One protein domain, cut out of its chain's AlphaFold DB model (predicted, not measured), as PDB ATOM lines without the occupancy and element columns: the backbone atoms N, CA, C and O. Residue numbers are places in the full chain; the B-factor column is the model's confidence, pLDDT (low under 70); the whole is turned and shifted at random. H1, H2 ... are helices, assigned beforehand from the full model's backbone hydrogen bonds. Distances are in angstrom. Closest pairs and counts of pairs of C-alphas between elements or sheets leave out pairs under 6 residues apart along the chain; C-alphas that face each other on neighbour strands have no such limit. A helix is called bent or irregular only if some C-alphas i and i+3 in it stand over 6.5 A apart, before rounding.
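AT A GLANCE: This is residues 117 to 254 of the 254 residues of an uncharacterized protein of Mycolicibacterium fortuitum subsp. acetamidolyticum (UniProt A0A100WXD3). Two long helices, H1 and H2, lie side by side as a helical hairpin, and the shorter H3 folds back along the last part of H2, with H5 beside H3 at the edge away from H1. H4 makes the corner between H3 and H5, while a long link, residues 226 to 244, loops past the side of H2 to reach the small H6, which packs on the first turn of H1. The printed part has 138 residues, with six named helices in the order H1, H2, H3, H4, H5, H6 and no named strand; the class is all helix. It is only just loose, close to compact, with a radius of gyration of the C-alphas of 17.3 A, and its outline is elongated, spanning 61 by 33 by 19 A.

IN THESE COORDINATES: Begin with the longest helix, H2, residues 153 to 184: find C-alpha 153 at (235.512, 167.368, 132.102) and go on 46.9 A to C-alpha 184 at (240.938, 211.923, 145.592). H2 is irregular, since C-alphas 154 and 157 are 7.1 A apart against about 5 A in a regular helix, and its line is a rough one. Before it comes H1, residues 121 to 148, which starts with C-alpha 121 at (238.337, 213.782, 135.662) and measures 40.5 A from first to last C-alpha. After H2, look for H3 at residues 191 to 202, 16.2 A long, then H4 at residues 205 to 211, 10.0 A long, and H5 at residues 217 to 225, 12.3 A long. Last is H6, residues 245 to 248, 5.3 A long, ending with C-alpha 248 at (242.500, 217.253, 135.831).

HOW THE PARTS SIT: Start from H2, whose centre is nearest to the mean of the C-alphas, at 6.3 A. H1 and H2 touch as a helical hairpin at a shallow tilt of 6 degrees, opposite ways; look at the C-alphas of Arg 129 and Tyr 178, their closest, 6.2 A apart. H2 and H3 form a second helical hairpin, touching with residues 172 to 183 of H2 alone, at a shallow tilt of 21 degrees, opposite ways. There the closest C-alphas are those of Arg 179 and Trp 191, 5.3 A apart. Next, H3 and H5 touch at a shallow tilt of 13 degrees, opposite ways, with the C-alphas of Arg 192 and Ile 224 the closest at 6.6 A. H2 and H5 are apart. H4 touches no helix: it is close but not clearly touching to H2, where the closest C-alphas, of Leu 162 and Tyr 211, are 7.1 A apart, and to H5, where those of Ala 205 and Val 217 are 6.3 A apart. H6 and H1 only just touch, with 3 pairs of C-alphas within 8 A; residues 121 to 124 alone of H1 take part, and the closest C-alphas are those of Trp 121 and Trp 247, 4.6 A apart. In H1, H3, H4 and H5 every O i to N i+4 pair is within hydrogen-bond range, in H2 26 of 28 are, and H6 is too short for such a pair.

THE WHOLE: The two C-alphas farthest apart are those of Gly 154 and Pro 254, the chain's last residue, 62.9 A from each other. The printed part has no cut. The link from H5 to H6, 19 residues, is long; the links H1 to H2, H3 to H4 and H4 to H5 are tight, and H2 to H3 is short. The mean pLDDT of the printed part is 87.8; look for values under 70 at residue 229, residues 231 to 236 and residues 250 to 254.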
ATOM      1  N   THR A 117     239.146 214.122 127.994       94.44
ATOM      2  CA  THR A 117     238.007 214.827 128.606       94.44
ATOM      3  C   THR A 117     238.237 216.312 128.860       94.44
ATOM      4  O   THR A 117     237.338 216.964 129.392       94.44
ATOM      5  N   GLY A 118     239.406 216.861 128.519       93.00
ATOM      6  CA  GLY A 118     239.714 218.272 128.763       93.00
ATOM      7  C   GLY A 118     239.598 218.687 130.238       93.00
ATOM      8  O   GLY A 118     239.121 219.784 130.523       93.00
ATOM      9  N   GLY A 119     239.995 217.813 131.167       93.94
ATOM     10  CA  GLY A 119     239.984 218.085 132.609       93.94
ATOM     11  C   GLY A 119     238.739 217.597 133.366       93.94
ATOM     12  O   GLY A 119     238.674 217.730 134.592       93.94
ATOM     13  N   ASP A 120     237.746 217.003 132.688       96.50
ATOM     14  CA  ASP A 120     236.634 216.316 133.364       96.50
ATOM     15  C   ASP A 120     237.089 214.938 133.871       96.50
ATOM     16  O   ASP A 120     236.856 213.884 133.261       96.50
ATOM     17  N   TRP A 121     237.779 214.966 135.013       96.88
ATOM     18  CA  TRP A 121     238.337 213.782 135.662       96.88
ATOM     19  C   TRP A 121     237.261 212.781 136.079       96.88
ATOM     20  O   TRP A 121     237.523 211.580 136.099       96.88
ATOM     21  N   ARG A 122     236.047 213.237 136.417       97.69
ATOM     22  CA  ARG A 122     234.975 212.347 136.886       97.69
ATOM     23  C   ARG A 122     234.462 211.500 135.730       97.69
ATOM     24  O   ARG A 122     234.242 210.294 135.898       97.69
ATOM     25  N   ARG A 123     234.306 212.109 134.552       97.94
ATOM     26  CA  ARG A 123     233.949 211.395 133.325       97.94
ATOM     27  C   ARG A 123     235.040 210.412 132.904       97.94
ATOM     28  O   ARG A 123     234.708 209.265 132.608       97.94
ATOM     29  N   ALA A 124     236.309 210.820 132.946       97.94
ATOM     30  CA  ALA A 124     237.439 209.939 132.647       97.94
ATOM     31  C   ALA A 124     237.495 208.740 133.612       97.94
ATOM     32  O   ALA A 124     237.496 207.591 133.180       97.94
ATOM     33  N   LEU A 125     237.421 208.983 134.923       98.19
ATOM     34  CA  LEU A 125     237.446 207.939 135.951       98.19
ATOM     35  C   LEU A 125     236.277 206.944 135.821       98.19
ATOM     36  O   LEU A 125     236.454 205.743 136.031       98.19
ATOM     37  N   SER A 126     235.082 207.432 135.474       98.38
ATOM     38  CA  SER A 126     233.908 206.575 135.264       98.38
ATOM     39  C   SER A 126     234.079 205.683 134.034       98.38
ATOM     40  O   SER A 126     233.837 204.481 134.124       98.38
ATOM     41  N   ALA A 127     234.557 206.249 132.920       98.00
ATOM     42  CA  ALA A 127     234.852 205.490 131.707       98.00
ATOM     43  C   ALA A 127     235.941 204.434 131.951       98.00
ATOM     44  O   ALA A 127     235.779 203.285 131.557       98.00
ATOM     45  N   TRP A 128     237.004 204.795 132.678       97.69
ATOM     46  CA  TRP A 128     238.066 203.867 133.069       97.69
ATOM     47  C   TRP A 128     237.519 202.666 133.850       97.69
ATOM     48  O   TRP A 128     237.841 201.520 133.538       97.69
ATOM     49  N   ARG A 129     236.664 202.910 134.855       97.50
ATOM     50  CA  ARG A 129     236.045 201.838 135.651       97.50
ATOM     51  C   ARG A 129     235.237 200.903 134.757       97.50
ATOM     52  O   ARG A 129     235.302 199.685 134.929       97.50
ATOM     53  N   ASP A 130     234.438 201.463 133.857       97.62
ATOM     54  CA  ASP A 130     233.534 200.683 133.018       97.62
ATOM     55  C   ASP A 130     234.316 199.798 132.038       97.62
ATOM     56  O   ASP A 130     234.046 198.594 131.970       97.62
ATOM     57  N   ASP A 131     235.359 200.337 131.404       96.00
ATOM     58  CA  ASP A 131     236.239 199.579 130.507       96.00
ATOM     59  C   ASP A 131     237.067 198.529 131.260       96.00
ATOM     60  O   ASP A 131     237.153 197.382 130.818       96.00
ATOM     61  N   ALA A 132     237.586 198.845 132.451       94.06
ATOM     62  CA  ALA A 132     238.293 197.871 133.285       94.06
ATOM     63  C   ALA A 132     237.394 196.694 133.697       94.06
ATOM     64  O   ALA A 132     237.815 195.534 133.664       94.06
ATOM     65  N   ARG A 133     236.127 196.957 134.044       95.44
ATOM     66  CA  ARG A 133     235.157 195.892 134.359       95.44
ATOM     67  C   ARG A 133     234.785 195.088 133.119       95.44
ATOM     68  O   ARG A 133     234.611 193.870 133.227       95.44
ATOM     69  N   ALA A 134     234.633 195.746 131.972       93.38
ATOM     70  CA  ALA A 134     234.336 195.087 130.707       93.38
ATOM     71  C   ALA A 134     235.475 194.145 130.298       93.38
ATOM     72  O   ALA A 134     235.204 192.983 129.987       93.38
ATOM     73  N   LEU A 135     236.727 194.603 130.398       90.88
ATOM     74  CA  LEU A 135     237.917 193.793 130.153       90.88
ATOM     75  C   LEU A 135     237.935 192.558 131.049       90.88
ATOM     76  O   LEU A 135     238.025 191.450 130.532       90.88
ATOM     77  N   GLN A 136     237.791 192.722 132.369       90.88
ATOM     78  CA  GLN A 136     237.835 191.588 133.298       90.88
ATOM     79  C   GLN A 136     236.767 190.538 132.979       90.88
ATOM     80  O   GLN A 136     237.061 189.351 132.838       90.88
ATOM     81  N   ARG A 137     235.525 190.971 132.753       93.44
ATOM     82  CA  ARG A 137     234.433 190.063 132.365       93.44
ATOM     83  C   ARG A 137     234.696 189.369 131.035       93.44
ATOM     84  O   ARG A 137     234.337 188.202 130.868       93.44
ATOM     85  N   HIS A 138     235.266 190.086 130.069       90.25
ATOM     86  CA  HIS A 138     235.640 189.508 128.786       90.25
ATOM     87  C   HIS A 138     236.739 188.457 128.972       90.25
ATOM     88  O   HIS A 138     236.580 187.332 128.507       90.25
ATOM     89  N   GLN A 139     237.788 188.779 129.727       89.81
ATOM     90  CA  GLN A 139     238.913 187.893 129.999       89.81
ATOM     91  C   GLN A 139     238.459 186.588 130.668       89.81
ATOM     92  O   GLN A 139     238.747 185.507 130.158       89.81
ATOM     93  N   PHE A 140     237.667 186.647 131.740       91.31
ATOM     94  CA  PHE A 140     237.169 185.430 132.396       91.31
ATOM     95  C   PHE A 140     236.208 184.618 131.521       91.31
ATOM     96  O   PHE A 140     236.229 183.384 131.558       91.31
ATOM     97  N   ARG A 141     235.394 185.276 130.686       91.38
ATOM     98  CA  ARG A 141     234.530 184.583 129.721       91.38
ATOM     99  C   ARG A 141     235.347 183.841 128.665       91.38
ATOM    100  O   ARG A 141     235.078 182.667 128.415       91.38
ATOM    101  N   THR A 142     236.335 184.507 128.073       90.44
ATOM    102  CA  THR A 142     237.215 183.927 127.050       90.44
ATOM    103  C   THR A 142     238.055 182.801 127.639       90.44
ATOM    104  O   THR A 142     238.120 181.724 127.052       90.44
ATOM    105  N   LYS A 143     238.599 182.984 128.848       90.81
ATOM    106  CA  LYS A 143     239.319 181.937 129.581       90.81
ATOM    107  C   LYS A 143     238.467 180.693 129.793       90.81
ATOM    108  O   LYS A 143     238.947 179.585 129.561       90.81
ATOM    109  N   ARG A 144     237.209 180.857 130.216       89.56
ATOM    110  CA  ARG A 144     236.286 179.732 130.427       89.56
ATOM    111  C   ARG A 144     236.024 178.985 129.126       89.56
ATOM    112  O   ARG A 144     236.176 177.772 129.094       89.56
ATOM    113  N   TRP A 145     235.733 179.712 128.047       88.56
ATOM    114  CA  TRP A 145     235.553 179.121 126.721       88.56
ATOM    115  C   TRP A 145     236.801 178.350 126.253       88.56
ATOM    116  O   TRP A 145     236.699 177.206 125.812       88.56
ATOM    117  N   LEU A 146     237.994 178.929 126.420       88.38
ATOM    118  CA  LEU A 146     239.269 178.275 126.106       88.38
ATOM    119  C   LEU A 146     239.540 177.037 126.975       88.38
ATOM    120  O   LEU A 146     240.108 176.045 126.503       88.38
ATOM    121  N   SER A 147     239.135 177.096 128.243       85.75
ATOM    122  CA  SER A 147     239.290 176.021 129.224       85.75
ATOM    123  C   SER A 147     238.339 174.861 128.950       85.75
ATOM    124  O   SER A 147     238.761 173.712 129.034       85.75
ATOM    125  N   ASP A 148     237.098 175.120 128.541       83.19
ATOM    126  CA  ASP A 148     236.133 174.073 128.173       83.19
ATOM    127  C   ASP A 148     236.657 173.197 127.025       83.19
ATOM    128  O   ASP A 148     236.393 171.994 126.976       83.19
ATOM    129  N   MET A 149     237.474 173.777 126.144       80.75
ATOM    130  CA  MET A 149     238.110 173.054 125.044       80.75
ATOM    131  C   MET A 149     239.314 172.204 125.466       80.75
ATOM    132  O   MET A 149     239.734 171.354 124.684       80.75
ATOM    133  N   THR A 150     239.895 172.411 126.657       78.69
ATOM    134  CA  THR A 150     241.202 171.807 127.004       78.69
ATOM    135  C   THR A 150     241.378 171.227 128.386       78.69
ATOM    136  O   THR A 150     242.268 170.398 128.575       78.69
ATOM    137  N   ILE A 151     240.524 171.583 129.331       74.94
ATOM    138  CA  ILE A 151     240.502 170.975 130.653       74.94
ATOM    139  C   ILE A 151     239.609 169.722 130.595       74.94
ATOM    140  O   ILE A 151     238.478 169.807 130.091       74.94
ATOM    141  N   PRO A 152     240.081 168.564 131.108       79.50
ATOM    142  CA  PRO A 152     239.258 167.364 131.248       79.50
ATOM    143  C   PRO A 152     237.960 167.658 132.003       79.50
ATOM    144  O   PRO A 152     237.959 168.411 132.973       79.50
ATOM    145  N   GLU A 153     236.852 167.044 131.589       77.50
ATOM    146  CA  GLU A 153     235.512 167.368 132.102       77.50
ATOM    147  C   GLU A 153     235.397 167.299 133.636       77.50
ATOM    148  O   GLU A 153     234.764 168.164 134.236       77.50
ATOM    149  N   GLY A 154     236.081 166.343 134.275       78.56
ATOM    150  CA  GLY A 154     236.096 166.198 135.736       78.56
ATOM    151  C   GLY A 154     236.757 167.357 136.496       78.56
ATOM    152  O   GLY A 154     236.373 167.628 137.631       78.56
ATOM    153  N   ASP A 155     237.692 168.078 135.872       80.69
ATOM    154  CA  ASP A 155     238.426 169.190 136.495       80.69
ATOM    155  C   ASP A 155     237.750 170.555 136.259       80.69
ATOM    156  O   ASP A 155     238.031 171.532 136.965       80.69
ATOM    157  N   ARG A 156     236.814 170.637 135.301       79.19
ATOM    158  CA  ARG A 156     236.126 171.886 134.921       79.19
ATOM    159  C   ARG A 156     235.365 172.558 136.070       79.19
ATOM    160  O   ARG A 156     235.486 173.778 136.183       79.19
ATOM    161  N   PRO A 157     234.627 171.850 136.955       81.50
ATOM    162  CA  PRO A 157     233.912 172.506 138.055       81.50
ATOM    163  C   PRO A 157     234.842 173.274 139.004       81.50
ATOM    164  O   PRO A 157     234.515 174.381 139.439       81.50
ATOM    165  N   ASN A 158     236.026 172.724 139.285       84.44
ATOM    166  CA  ASN A 158     237.014 173.367 140.150       84.44
ATOM    167  C   ASN A 158     237.638 174.597 139.481       84.44
ATOM    168  O   ASN A 158     237.768 175.635 140.133       84.44
ATOM    169  N   ALA A 159     237.971 174.506 138.188       85.25
ATOM    170  CA  ALA A 159     238.476 175.637 137.410       85.25
ATOM    171  C   ALA A 159     237.437 176.767 137.307       85.25
ATOM    172  O   ALA A 159     237.756 177.927 137.556       85.25
ATOM    173  N   ALA A 160     236.172 176.427 137.041       88.00
ATOM    174  CA  ALA A 160     235.083 177.394 136.962       88.00
ATOM    175  C   ALA A 160     234.843 178.116 138.299       88.00
ATOM    176  O   ALA A 160     234.606 179.327 138.305       88.00
ATOM    177  N   ARG A 161     234.931 177.403 139.433       90.81
ATOM    178  CA  ARG A 161     234.835 178.016 140.767       90.81
ATOM    179  C   ARG A 161     236.003 178.965 141.030       90.81
ATOM    180  O   ARG A 161     235.763 180.081 141.483       90.81
ATOM    181  N   LEU A 162     237.234 178.551 140.728       89.69
ATOM    182  CA  LEU A 162     238.411 179.411 140.865       89.69
ATOM    183  C   LEU A 162     238.279 180.683 140.019       89.69
ATOM    184  O   LEU A 162     238.497 181.781 140.525       89.69
ATOM    185  N   ASP A 163     237.866 180.552 138.761       90.06
ATOM    186  CA  ASP A 163     237.685 181.691 137.862       90.06
ATOM    187  C   ASP A 163     236.608 182.655 138.362       90.06
ATOM    188  O   ASP A 163     236.840 183.859 138.393       90.06
ATOM    189  N   ALA A 164     235.464 182.146 138.829       91.69
ATOM    190  CA  ALA A 164     234.412 182.987 139.397       91.69
ATOM    191  C   ALA A 164     234.882 183.750 140.650       91.69
ATOM    192  O   ALA A 164     234.524 184.913 140.841       91.69
ATOM    193  N   LEU A 165     235.699 183.110 141.495       91.44
ATOM    194  CA  LEU A 165     236.292 183.754 142.666       91.44
ATOM    195  C   LEU A 165     237.257 184.867 142.249       91.44
ATOM    196  O   LEU A 165     237.149 185.982 142.754       91.44
ATOM    197  N   LEU A 166     238.180 184.587 141.327       90.12
ATOM    198  CA  LEU A 166     239.156 185.573 140.860       90.12
ATOM    199  C   LEU A 166     238.482 186.753 140.145       90.12
ATOM    200  O   LEU A 166     238.852 187.898 140.406       90.12
ATOM    201  N   GLU A 167     237.458 186.494 139.326       91.69
ATOM    202  CA  GLU A 167     236.659 187.529 138.661       91.69
ATOM    203  C   GLU A 167     235.997 188.457 139.683       91.69
ATOM    204  O   GLU A 167     236.133 189.678 139.597       91.69
ATOM    205  N   ALA A 168     235.320 187.896 140.690       92.38
ATOM    206  CA  ALA A 168     234.660 188.688 141.725       92.38
ATOM    207  C   ALA A 168     235.653 189.590 142.476       92.38
ATOM    208  O   ALA A 168     235.384 190.778 142.665       92.38
ATOM    209  N   ARG A 169     236.830 189.058 142.837       91.75
ATOM    210  CA  ARG A 169     237.871 189.825 143.540       91.75
ATOM    211  C   ARG A 169     238.453 190.947 142.687       91.75
ATOM    212  O   ARG A 169     238.650 192.046 143.205       91.75
ATOM    213  N   ALA A 170     238.699 190.694 141.402       91.06
ATOM    214  CA  ALA A 170     239.178 191.711 140.470       91.06
ATOM    215  C   ALA A 170     238.143 192.834 140.295       91.06
ATOM    216  O   ALA A 170     238.486 194.013 140.344       91.06
ATOM    217  N   LEU A 171     236.858 192.488 140.171       93.56
ATOM    218  CA  LEU A 171     235.779 193.475 140.071       93.56
ATOM    219  C   LEU A 171     235.637 194.320 141.345       93.56
ATOM    220  O   LEU A 171     235.442 195.533 141.237       93.56
ATOM    221  N   ASP A 172     235.763 193.715 142.530       94.62
ATOM    222  CA  ASP A 172     235.769 194.461 143.793       94.62
ATOM    223  C   ASP A 172     236.975 195.421 143.868       94.62
ATOM    224  O   ASP A 172     236.838 196.546 144.350       94.62
ATOM    225  N   ALA A 173     238.145 195.017 143.357       92.50
ATOM    226  CA  ALA A 173     239.340 195.863 143.324       92.50
ATOM    227  C   ALA A 173     239.205 197.057 142.360       92.50
ATOM    228  O   ALA A 173     239.599 198.173 142.703       92.50
ATOM    229  N   ILE A 174     238.597 196.858 141.182       94.38
ATOM    230  CA  ILE A 174     238.285 197.957 140.248       94.38
ATOM    231  C   ILE A 174     237.353 198.969 140.915       94.38
ATOM    232  O   ILE A 174     237.596 200.175 140.856       94.38
ATOM    233  N   GLU A 175     236.305 198.486 141.583       96.75
ATOM    234  CA  GLU A 175     235.348 199.344 142.285       96.75
ATOM    235  C   GLU A 175     236.008 200.097 143.454       96.75
ATOM    236  O   GLU A 175     235.766 201.293 143.628       96.75
ATOM    237  N   ALA A 176     236.907 199.453 144.206       95.31
ATOM    238  CA  ALA A 176     237.707 200.131 145.227       95.31
ATOM    239  C   ALA A 176     238.582 201.243 144.625       95.31
ATOM    240  O   ALA A 176     238.629 202.345 145.172       95.31
ATOM    241  N   SER A 177     239.247 200.989 143.492       95.00
ATOM    242  CA  SER A 177     240.097 201.975 142.805       95.00
ATOM    243  C   SER A 177     239.306 203.152 142.227       95.00
ATOM    244  O   SER A 177     239.766 204.299 142.285       95.00
ATOM    245  N   TYR A 178     238.089 202.893 141.743       97.00
ATOM    246  CA  TYR A 178     237.135 203.924 141.343       97.00
ATOM    247  C   TYR A 178     236.744 204.812 142.531       97.00
ATOM    248  O   TYR A 178     236.889 206.031 142.463       97.00
ATOM    249  N   ARG A 179     236.335 204.217 143.657       97.75
ATOM    250  CA  ARG A 179     235.980 204.966 144.878       97.75
ATOM    251  C   ARG A 179     237.159 205.742 145.458       97.75
ATOM    252  O   ARG A 179     236.980 206.862 145.922       97.75
ATOM    253  N   ALA A 180     238.365 205.185 145.382       95.50
ATOM    254  CA  ALA A 180     239.585 205.890 145.756       95.50
ATOM    255  C   ALA A 180     239.844 207.107 144.850       95.50
ATOM    256  O   ALA A 180     240.298 208.145 145.324       95.50
ATOM    257  N   GLY A 181     239.511 207.013 143.559       96.06
ATOM    258  CA  GLY A 181     239.562 208.148 142.634       96.06
ATOM    259  C   GLY A 181     238.530 209.231 142.963       96.06
ATOM    260  O   GLY A 181     238.863 210.412 142.922       96.06
ATOM    261  N   LEU A 182     237.307 208.846 143.351       97.88
ATOM    262  CA  LEU A 182     236.280 209.788 143.814       97.88
ATOM    263  C   LEU A 182     236.729 210.538 145.075       97.88
ATOM    264  O   LEU A 182     236.656 211.766 145.109       97.88
ATOM    265  N   ALA A 183     237.264 209.817 146.067       96.81
ATOM    266  CA  ALA A 183     237.828 210.411 147.280       96.81
ATOM    267  C   ALA A 183     238.950 211.413 146.955       96.81
ATOM    268  O   ALA A 183     238.930 212.553 147.416       96.81
ATOM    269  N   ALA A 184     239.872 211.037 146.062       95.62
ATOM    270  CA  ALA A 184     240.938 211.923 145.592       95.62
ATOM    271  C   ALA A 184     240.420 213.159 144.832       95.62
ATOM    272  O   ALA A 184     241.104 214.183 144.773       95.62
ATOM    273  N   GLY A 185     239.234 213.070 144.232       95.38
ATOM    274  CA  GLY A 185     238.526 214.175 143.586       95.38
ATOM    275  C   GLY A 185     237.728 215.074 144.537       95.38
ATOM    276  O   GLY A 185     237.124 216.039 144.072       95.38
ATOM    277  N   GLY A 186     237.740 214.791 145.845       96.44
ATOM    278  CA  GLY A 186     237.077 215.585 146.885       96.44
ATOM    279  C   GLY A 186     235.734 215.034 147.369       96.44
ATOM    280  O   GLY A 186     235.105 215.665 148.220       96.44
ATOM    281  N   ASP A 187     235.289 213.875 146.874       96.75
ATOM    282  CA  ASP A 187     234.064 213.244 147.370       96.75
ATOM    283  C   ASP A 187     234.295 212.617 148.752       96.75
ATOM    284  O   ASP A 187     235.365 212.090 149.054       96.75
ATOM    285  N   ALA A 188     233.265 212.620 149.600       95.19
ATOM    286  CA  ALA A 188     233.311 212.013 150.931       95.19
ATOM    287  C   ALA A 188     233.186 210.472 150.875       95.19
ATOM    288  O   ALA A 188     232.282 209.884 151.468       95.19
ATOM    289  N   GLU A 189     234.085 209.808 150.148       95.62
ATOM    290  CA  GLU A 189     234.080 208.358 149.928       95.62
ATOM    291  C   GLU A 189     235.048 207.623 150.871       95.62
ATOM    292  O   GLU A 189     236.269 207.748 150.779       95.62
ATOM    293  N   ASN A 190     234.517 206.761 151.745       95.31
ATOM    294  CA  ASN A 190     235.329 205.846 152.558       95.31
ATOM    295  C   ASN A 190     235.603 204.535 151.803       95.31
ATOM    296  O   ASN A 190     235.115 203.461 152.174       95.31
ATOM    297  N   TRP A 191     236.394 204.618 150.734       95.12
ATOM    298  CA  TRP A 191     236.678 203.469 149.870       95.12
ATOM    299  C   TRP A 191     237.355 202.308 150.619       95.12
ATOM    300  O   TRP A 191     237.047 201.145 150.358       95.12
ATOM    301  N   ARG A 192     238.225 202.599 151.601       94.12
ATOM    302  CA  ARG A 192     238.883 201.569 152.429       94.12
ATOM    303  C   ARG A 192     237.875 200.833 153.307       94.12
ATOM    304  O   ARG A 192     237.927 199.611 153.408       94.12
ATOM    305  N   GLY A 193     236.967 201.563 153.956       95.56
ATOM    306  CA  GLY A 193     235.897 200.979 154.766       95.56
ATOM    307  C   GLY A 193     234.972 200.101 153.928       95.56
ATOM    308  O   GLY A 193     234.708 198.961 154.311       95.56
ATOM    309  N   TRP A 194     234.570 200.598 152.755       96.75
ATOM    310  CA  TRP A 194     233.792 199.831 151.784       96.75
ATOM    311  C   TRP A 194     234.506 198.534 151.387       96.75
ATOM    312  O   TRP A 194     233.923 197.457 151.496       96.75
ATOM    313  N   TYR A 195     235.786 198.605 151.008       94.69
ATOM    314  CA  TYR A 195     236.505 197.426 150.523       94.69
ATOM    315  C   TYR A 195     236.725 196.385 151.632       94.69
ATOM    316  O   TYR A 195     236.567 195.187 151.396       94.69
ATOM    317  N   ARG A 196     236.979 196.820 152.878       94.62
ATOM    318  CA  ARG A 196     237.043 195.913 154.041       94.62
ATOM    319  C   ARG A 196     235.724 195.178 154.282       94.62
ATOM    320  O   ARG A 196     235.757 193.965 154.508       94.62
ATOM    321  N   SER A 197     234.595 195.892 154.248       96.44
ATOM    322  CA  SER A 197     233.259 195.291 154.395       96.44
ATOM    323  C   SER A 197     233.004 194.297 153.266       96.44
ATOM    324  O   SER A 197     232.693 193.140 153.541       96.44
ATOM    325  N   ARG A 198     233.300 194.681 152.019       95.75
ATOM    326  CA  ARG A 198     233.143 193.813 150.850       95.75
ATOM    327  C   ARG A 198     233.907 192.494 150.986       95.75
ATOM    328  O   ARG A 198     233.319 191.427 150.805       95.75
ATOM    329  N   ILE A 199     235.184 192.561 151.370       94.25
ATOM    330  CA  ILE A 199     236.019 191.380 151.632       94.25
ATOM    331  C   ILE A 199     235.420 190.533 152.762       94.25
ATOM    332  O   ILE A 199     235.349 189.315 152.642       94.25
ATOM    333  N   GLY A 200     234.974 191.152 153.860       94.56
ATOM    334  CA  GLY A 200     234.387 190.428 154.993       94.56
ATOM    335  C   GLY A 200     233.064 189.729 154.689       94.56
ATOM    336  O   GLY A 200     232.792 188.685 155.272       94.56
ATOM    337  N   GLU A 201     232.268 190.283 153.781       95.44
ATOM    338  CA  GLU A 201     230.961 189.741 153.407       95.44
ATOM    339  C   GLU A 201     231.051 188.646 152.345       95.44
ATOM    340  O   GLU A 201     230.223 187.736 152.332       95.44
ATOM    341  N   THR A 202     232.017 188.744 151.427       93.94
ATOM    342  CA  THR A 202     231.991 187.941 150.193       93.94
ATOM    343  C   THR A 202     233.219 187.077 149.952       93.94
ATOM    344  O   THR A 202     233.142 186.150 149.147       93.94
ATOM    345  N   TRP A 203     234.345 187.326 150.626       93.94
ATOM    346  CA  TRP A 203     235.559 186.541 150.415       93.94
ATOM    347  C   TRP A 203     235.708 185.463 151.493       93.94
ATOM    348  O   TRP A 203     235.539 185.712 152.685       93.94
ATOM    349  N   SER A 204     236.071 184.253 151.068       93.69
ATOM    350  CA  SER A 204     236.230 183.088 151.938       93.69
ATOM    351  C   SER A 204     237.703 182.722 152.133       93.69
ATOM    352  O   SER A 204     238.410 182.413 151.173       93.69
ATOM    353  N   ALA A 205     238.152 182.666 153.390       91.81
ATOM    354  CA  ALA A 205     239.487 182.167 153.741       91.81
ATOM    355  C   ALA A 205     239.651 180.656 153.463       91.81
ATOM    356  O   ALA A 205     240.759 180.164 153.239       91.81
ATOM    357  N   ALA A 206     238.542 179.906 153.441       93.31
ATOM    358  CA  ALA A 206     238.567 178.505 153.033       93.31
ATOM    359  C   ALA A 206     238.892 178.372 151.536       93.31
ATOM    360  O   ALA A 206     239.673 177.496 151.157       93.31
ATOM    361  N   ASP A 207     238.366 179.273 150.697       92.56
ATOM    362  CA  ASP A 207     238.719 179.323 149.275       92.56
ATOM    363  C   ASP A 207     240.196 179.709 149.087       92.56
ATOM    364  O   ASP A 207     240.876 179.109 148.256       92.56
ATOM    365  N   ASP A 208     240.729 180.629 149.903       91.50
ATOM    366  CA  ASP A 208     242.156 180.993 149.868       91.50
ATOM    367  C   ASP A 208     243.062 179.780 150.081       91.50
ATOM    368  O   ASP A 208     244.019 179.577 149.333       91.50
ATOM    369  N   SER A 209     242.736 178.957 151.079       91.12
ATOM    370  CA  SER A 209     243.497 177.748 151.409       91.12
ATOM    371  C   SER A 209     243.337 176.670 150.336       91.12
ATOM    372  O   SER A 209     244.317 176.044 149.932       91.12
ATOM    373  N   THR A 210     242.109 176.484 149.840       93.06
ATOM    374  CA  THR A 210     241.772 175.479 148.817       93.06
ATOM    375  C   THR A 210     242.504 175.748 147.505       93.06
ATOM    376  O   THR A 210     243.090 174.837 146.925       93.06
ATOM    377  N   TYR A 211     242.514 177.004 147.056       89.62
ATOM    378  CA  TYR A 211     243.086 177.397 145.767       89.62
ATOM    379  C   TYR A 211     244.478 178.025 145.868       89.62
ATOM    380  O   TYR A 211     245.034 178.430 144.850       89.62
ATOM    381  N   LYS A 212     245.053 178.099 147.077       89.62
ATOM    382  CA  LYS A 212     246.360 178.719 147.355       89.62
ATOM    383  C   LYS A 212     246.458 180.127 146.758       89.62
ATOM    384  O   LYS A 212     247.427 180.468 146.078       89.62
ATOM    385  N   LEU A 213     245.421 180.933 146.980       87.31
ATOM    386  CA  LEU A 213     245.317 182.262 146.385       87.31
ATOM    387  C   LEU A 213     246.386 183.188 146.965       87.31
ATOM    388  O   LEU A 213     246.411 183.443 148.168       87.31
ATOM    389  N   TYR A 214     247.236 183.738 146.096       83.31
ATOM    390  CA  TYR A 214     248.250 184.715 146.502       83.31
ATOM    391  C   TYR A 214     247.617 185.970 147.122       83.31
ATOM    392  O   TYR A 214     248.078 186.472 148.145       83.31
ATOM    393  N   TYR A 215     246.520 186.446 146.532       83.69
ATOM    394  CA  TYR A 215     245.746 187.588 147.017       83.69
ATOM    395  C   TYR A 215     244.654 187.126 147.984       83.69
ATOM    396  O   TYR A 215     243.462 187.230 147.691       83.69
ATOM    397  N   SER A 216     245.085 186.554 149.110       88.38
ATOM    398  CA  SER A 216     244.204 186.094 150.185       88.38
ATOM    399  C   SER A 216     243.501 187.254 150.893       88.38
ATOM    400  O   SER A 216     243.942 188.407 150.833       88.38
ATOM    401  N   VAL A 217     242.424 186.940 151.614       90.75
ATOM    402  CA  VAL A 217     241.705 187.877 152.492       90.75
ATOM    403  C   VAL A 217     242.667 188.606 153.426       90.75
ATOM    404  O   VAL A 217     242.604 189.827 153.557       90.75
ATOM    405  N   GLU A 218     243.571 187.862 154.063       90.56
ATOM    406  CA  GLU A 218     244.549 188.408 155.005       90.56
ATOM    407  C   GLU A 218     245.513 189.376 154.318       90.56
ATOM    408  O   GLU A 218     245.697 190.499 154.789       90.56
ATOM    409  N   ARG A 219     246.077 188.976 153.171       89.12
ATOM    410  CA  ARG A 219     247.049 189.797 152.443       89.12
ATOM    411  C   ARG A 219     246.432 191.113 151.982       89.12
ATOM    412  O   ARG A 219     247.041 192.165 152.157       89.12
ATOM    413  N   VAL A 220     245.223 191.067 151.422       89.69
ATOM    414  CA  VAL A 220     244.540 192.275 150.943       89.69
ATOM    415  C   VAL A 220     244.151 193.182 152.110       89.69
ATOM    416  O   VAL A 220     244.381 194.386 152.037       89.69
ATOM    417  N   ARG A 221     243.646 192.636 153.224       90.38
ATOM    418  CA  ARG A 221     243.355 193.430 154.432       90.38
ATOM    419  C   ARG A 221     244.601 194.106 154.995       90.38
ATOM    420  O   ARG A 221     244.565 195.304 155.253       90.38
ATOM    421  N   SER A 222     245.701 193.365 155.105       89.94
ATOM    422  CA  SER A 222     246.978 193.909 155.564       89.94
ATOM    423  C   SER A 222     247.455 195.060 154.672       89.94
ATOM    424  O   SER A 222     247.852 196.101 155.190       89.94
ATOM    425  N   ALA A 223     247.331 194.928 153.346       87.31
ATOM    426  CA  ALA A 223     247.674 195.999 152.413       87.31
ATOM    427  C   ALA A 223     246.776 197.242 152.578       87.31
ATOM    428  O   ALA A 223     247.291 198.361 152.593       87.31
ATOM    429  N   ILE A 224     245.458 197.065 152.774       88.38
ATOM    430  CA  ILE A 224     244.529 198.174 153.069       88.38
ATOM    431  C   ILE A 224     244.960 198.912 154.345       88.38
ATOM    432  O   ILE A 224     244.988 200.145 154.365       88.38
ATOM    433  N   ASP A 225     245.281 198.169 155.405       85.81
ATOM    434  CA  ASP A 225     245.620 198.722 156.721       85.81
ATOM    435  C   ASP A 225     246.983 199.419 156.728       85.81
ATOM    436  O   ASP A 225     247.141 200.461 157.362       85.81
ATOM    437  N   ALA A 226     247.941 198.896 155.964       84.88
ATOM    438  CA  ALA A 226     249.247 199.512 155.764       84.88
ATOM    439  C   ALA A 226     249.215 200.710 154.796       84.88
ATOM    440  O   ALA A 226     250.237 201.366 154.608       84.88
ATOM    441  N   GLY A 227     248.073 200.984 154.152       78.50
ATOM    442  CA  GLY A 227     247.959 202.021 153.125       78.50
ATOM    443  C   GLY A 227     248.822 201.747 151.890       78.50
ATOM    444  O   GLY A 227     249.180 202.682 151.179       78.50
ATOM    445  N   GLN A 228     249.178 200.484 151.651       75.81
ATOM    446  CA  GLN A 228     250.021 200.084 150.533       75.81
ATOM    447  C   GLN A 228     249.201 199.957 149.242       75.81
ATOM    448  O   GLN A 228     248.000 199.675 149.305       75.81
ATOM    449  N   PRO A 229     249.839 200.104 148.066       67.31
ATOM    450  CA  PRO A 229     249.242 199.703 146.802       67.31
ATOM    451  C   PRO A 229     248.748 198.260 146.889       67.31
ATOM    452  O   PRO A 229     249.511 197.332 147.165       67.31
ATOM    453  N   ILE A 230     247.452 198.072 146.673       70.25
ATOM    454  CA  ILE A 230     246.846 196.746 146.629       70.25
ATOM    455  C   ILE A 230     246.901 196.300 145.180       70.25
ATOM    456  O   ILE A 230     246.330 196.972 144.330       70.25
ATOM    457  N   VAL A 231     247.568 195.180 144.927       62.81
ATOM    458  CA  VAL A 231     247.535 194.479 143.643       62.81
ATOM    459  C   VAL A 231     246.595 193.289 143.800       62.81
ATOM    460  O   VAL A 231     246.618 192.641 144.846       62.81
ATOM    461  N   THR A 232     245.768 192.989 142.800       59.91
ATOM    462  CA  THR A 232     244.899 191.804 142.805       59.91
ATOM    463  C   THR A 232     244.935 191.085 141.464       59.91
ATOM    464  O   THR A 232     244.680 191.707 140.442       59.91
ATOM    465  N   GLY A 233     245.147 189.769 141.482       53.00
ATOM    466  CA  GLY A 233     244.987 188.879 140.325       53.00
ATOM    467  C   GLY A 233     245.947 189.138 139.164       53.00
ATOM    468  O   GLY A 233     246.840 189.964 139.275       53.00
ATOM    469  N   ALA A 234     245.791 188.369 138.081       44.19
ATOM    470  CA  ALA A 234     246.710 188.333 136.937       44.19
ATOM    471  C   ALA A 234     246.777 189.638 136.116       44.19
ATOM    472  O   ALA A 234     247.677 189.765 135.299       44.19
ATOM    473  N   ASP A 235     245.913 190.615 136.397       55.06
ATOM    474  CA  ASP A 235     245.901 191.916 135.734       55.06
ATOM    475  C   ASP A 235     245.900 193.014 136.804       55.06
ATOM    476  O   ASP A 235     244.913 193.264 137.501       55.06
ATOM    477  N   THR A 236     247.071 193.614 136.966       62.62
ATOM    478  CA  THR A 236     247.537 194.483 138.049       62.62
ATOM    479  C   THR A 236     246.677 195.740 138.249       62.62
ATOM    480  O   THR A 236     247.048 196.840 137.852       62.62
ATOM    481  N   ILE A 237     245.525 195.629 138.907       70.56
ATOM    482  CA  ILE A 237     244.789 196.815 139.366       70.56
ATOM    483  C   ILE A 237     245.453 197.316 140.639       70.56
ATOM    484  O   ILE A 237     245.426 196.626 141.656       70.56
ATOM    485  N   ILE A 238     246.023 198.519 140.578       80.69
ATOM    486  CA  ILE A 238     246.520 199.240 141.748       80.69
ATOM    487  C   ILE A 238     245.424 200.174 142.263       80.69
ATOM    488  O   ILE A 238     244.885 201.015 141.535       80.69
ATOM    489  N   ILE A 239     245.092 200.021 143.542       85.94
ATOM    490  CA  ILE A 239     244.157 200.905 144.241       85.94
ATOM    491  C   ILE A 239     244.951 202.044 144.886       85.94
ATOM    492  O   ILE A 239     245.750 201.804 145.791       85.94
ATOM    493  N   GLN A 240     244.712 203.280 144.441       85.25
ATOM    494  CA  GLN A 240     245.338 204.476 145.003       85.25
ATOM    495  C   GLN A 240     244.365 205.654 145.107       85.25
ATOM    496  O   GLN A 240     243.548 205.896 144.221       85.25
ATOM    497  N   GLU A 241     244.486 206.428 146.180       91.06
ATOM    498  CA  GLU A 241     243.695 207.640 146.416       91.06
ATOM    499  C   GLU A 241     244.385 208.858 145.787       91.06
ATOM    500  O   GLU A 241     244.787 209.807 146.450       91.06
ATOM    501  N   HIS A 242     244.573 208.783 144.474       91.62
ATOM    502  CA  HIS A 242     245.183 209.819 143.650       91.62
ATOM    503  C   HIS A 242     244.471 209.871 142.293       91.62
ATOM    504  O   HIS A 242     243.929 208.855 141.854       91.62
ATOM    505  N   LEU A 243     244.466 211.030 141.630       94.25
ATOM    506  CA  LEU A 243     243.966 211.197 140.264       94.25
ATOM    507  C   LEU A 243     245.125 211.634 139.358       94.25
ATOM    508  O   LEU A 243     245.782 212.609 139.723       94.25
ATOM    509  N   PRO A 244     245.317 210.986 138.196       95.50
ATOM    510  CA  PRO A 244     246.233 211.445 137.159       95.50
ATOM    511  C   PRO A 244     246.105 212.941 136.855       95.50
ATOM    512  O   PRO A 244     244.992 213.462 136.736       95.50
ATOM    513  N   GLU A 245     247.239 213.618 136.676       94.44
ATOM    514  CA  GLU A 245     247.287 215.053 136.361       94.44
ATOM    515  C   GLU A 245     246.573 215.361 135.037       94.44
ATOM    516  O   GLU A 245     245.698 216.226 134.999       94.44
ATOM    517  N   TYR A 246     246.799 214.556 133.992       94.00
ATOM    518  CA  TYR A 246     246.148 214.720 132.683       94.00
ATOM    519  C   TYR A 246     244.623 214.520 132.688       94.00
ATOM    520  O   TYR A 246     243.960 214.854 131.708       94.00
ATOM    521  N   TRP A 247     244.038 213.953 133.751       95.25
ATOM    522  CA  TRP A 247     242.578 213.907 133.913       95.25
ATOM    523  C   TRP A 247     242.027 215.198 134.508       95.25
ATOM    524  O   TRP A 247     240.836 215.465 134.362       95.25
ATOM    525  N   ARG A 248     242.863 215.979 135.196       90.38
ATOM    526  CA  ARG A 248     242.500 217.253 135.831       90.38
ATOM    527  C   ARG A 248     242.812 218.450 134.947       90.38
ATOM    528  O   ARG A 248     242.122 219.463 135.033       90.38
ATOM    529  N   GLU A 249     243.839 218.341 134.120       84.81
ATOM    530  CA  GLU A 249     244.258 219.405 133.220       84.81
ATOM    531  C   GLU A 249     243.441 219.371 131.924       84.81
ATOM    532  O   GLU A 249     243.310 218.334 131.269       84.81
ATOM    533  N   GLY A 250     242.876 220.519 131.543       66.94
ATOM    534  CA  GLY A 250     242.445 220.727 130.161       66.94
ATOM    535  C   GLY A 250     243.669 220.820 129.256       66.94
ATOM    536  O   GLY A 250     244.716 221.267 129.722       66.94
ATOM    537  N   GLU A 251     243.557 220.411 127.986       54.44
ATOM    538  CA  GLU A 251     244.634 220.616 127.008       54.44
ATOM    539  C   GLU A 251     245.120 222.067 127.094       54.44
ATOM    540  O   GLU A 251     244.389 223.011 126.765       54.44
ATOM    541  N   THR A 252     246.355 222.260 127.551       50.00
ATOM    542  CA  THR A 252     247.039 223.534 127.382       50.00
ATOM    543  C   THR A 252     247.359 223.639 125.900       50.00
ATOM    544  O   THR A 252     248.376 223.147 125.423       50.00
ATOM    545  N   LYS A 253     246.426 224.223 125.136       39.59
ATOM    546  CA  LYS A 253     246.693 224.601 123.749       39.59
ATOM    547  C   LYS A 253     247.948 225.487 123.727       39.59
ATOM    548  O   LYS A 253     247.945 226.490 124.447       39.59
ATOM    549  N   PRO A 254     248.984 225.138 122.945       46.16
ATOM    550  CA  PRO A 254     250.070 226.065 122.651       46.16
ATOM    551  C   PRO A 254     249.569 227.288 121.869       46.16
ATOM    552  O   PRO A 254     248.547 227.172 121.147       46.16
TER     553      PRO A 254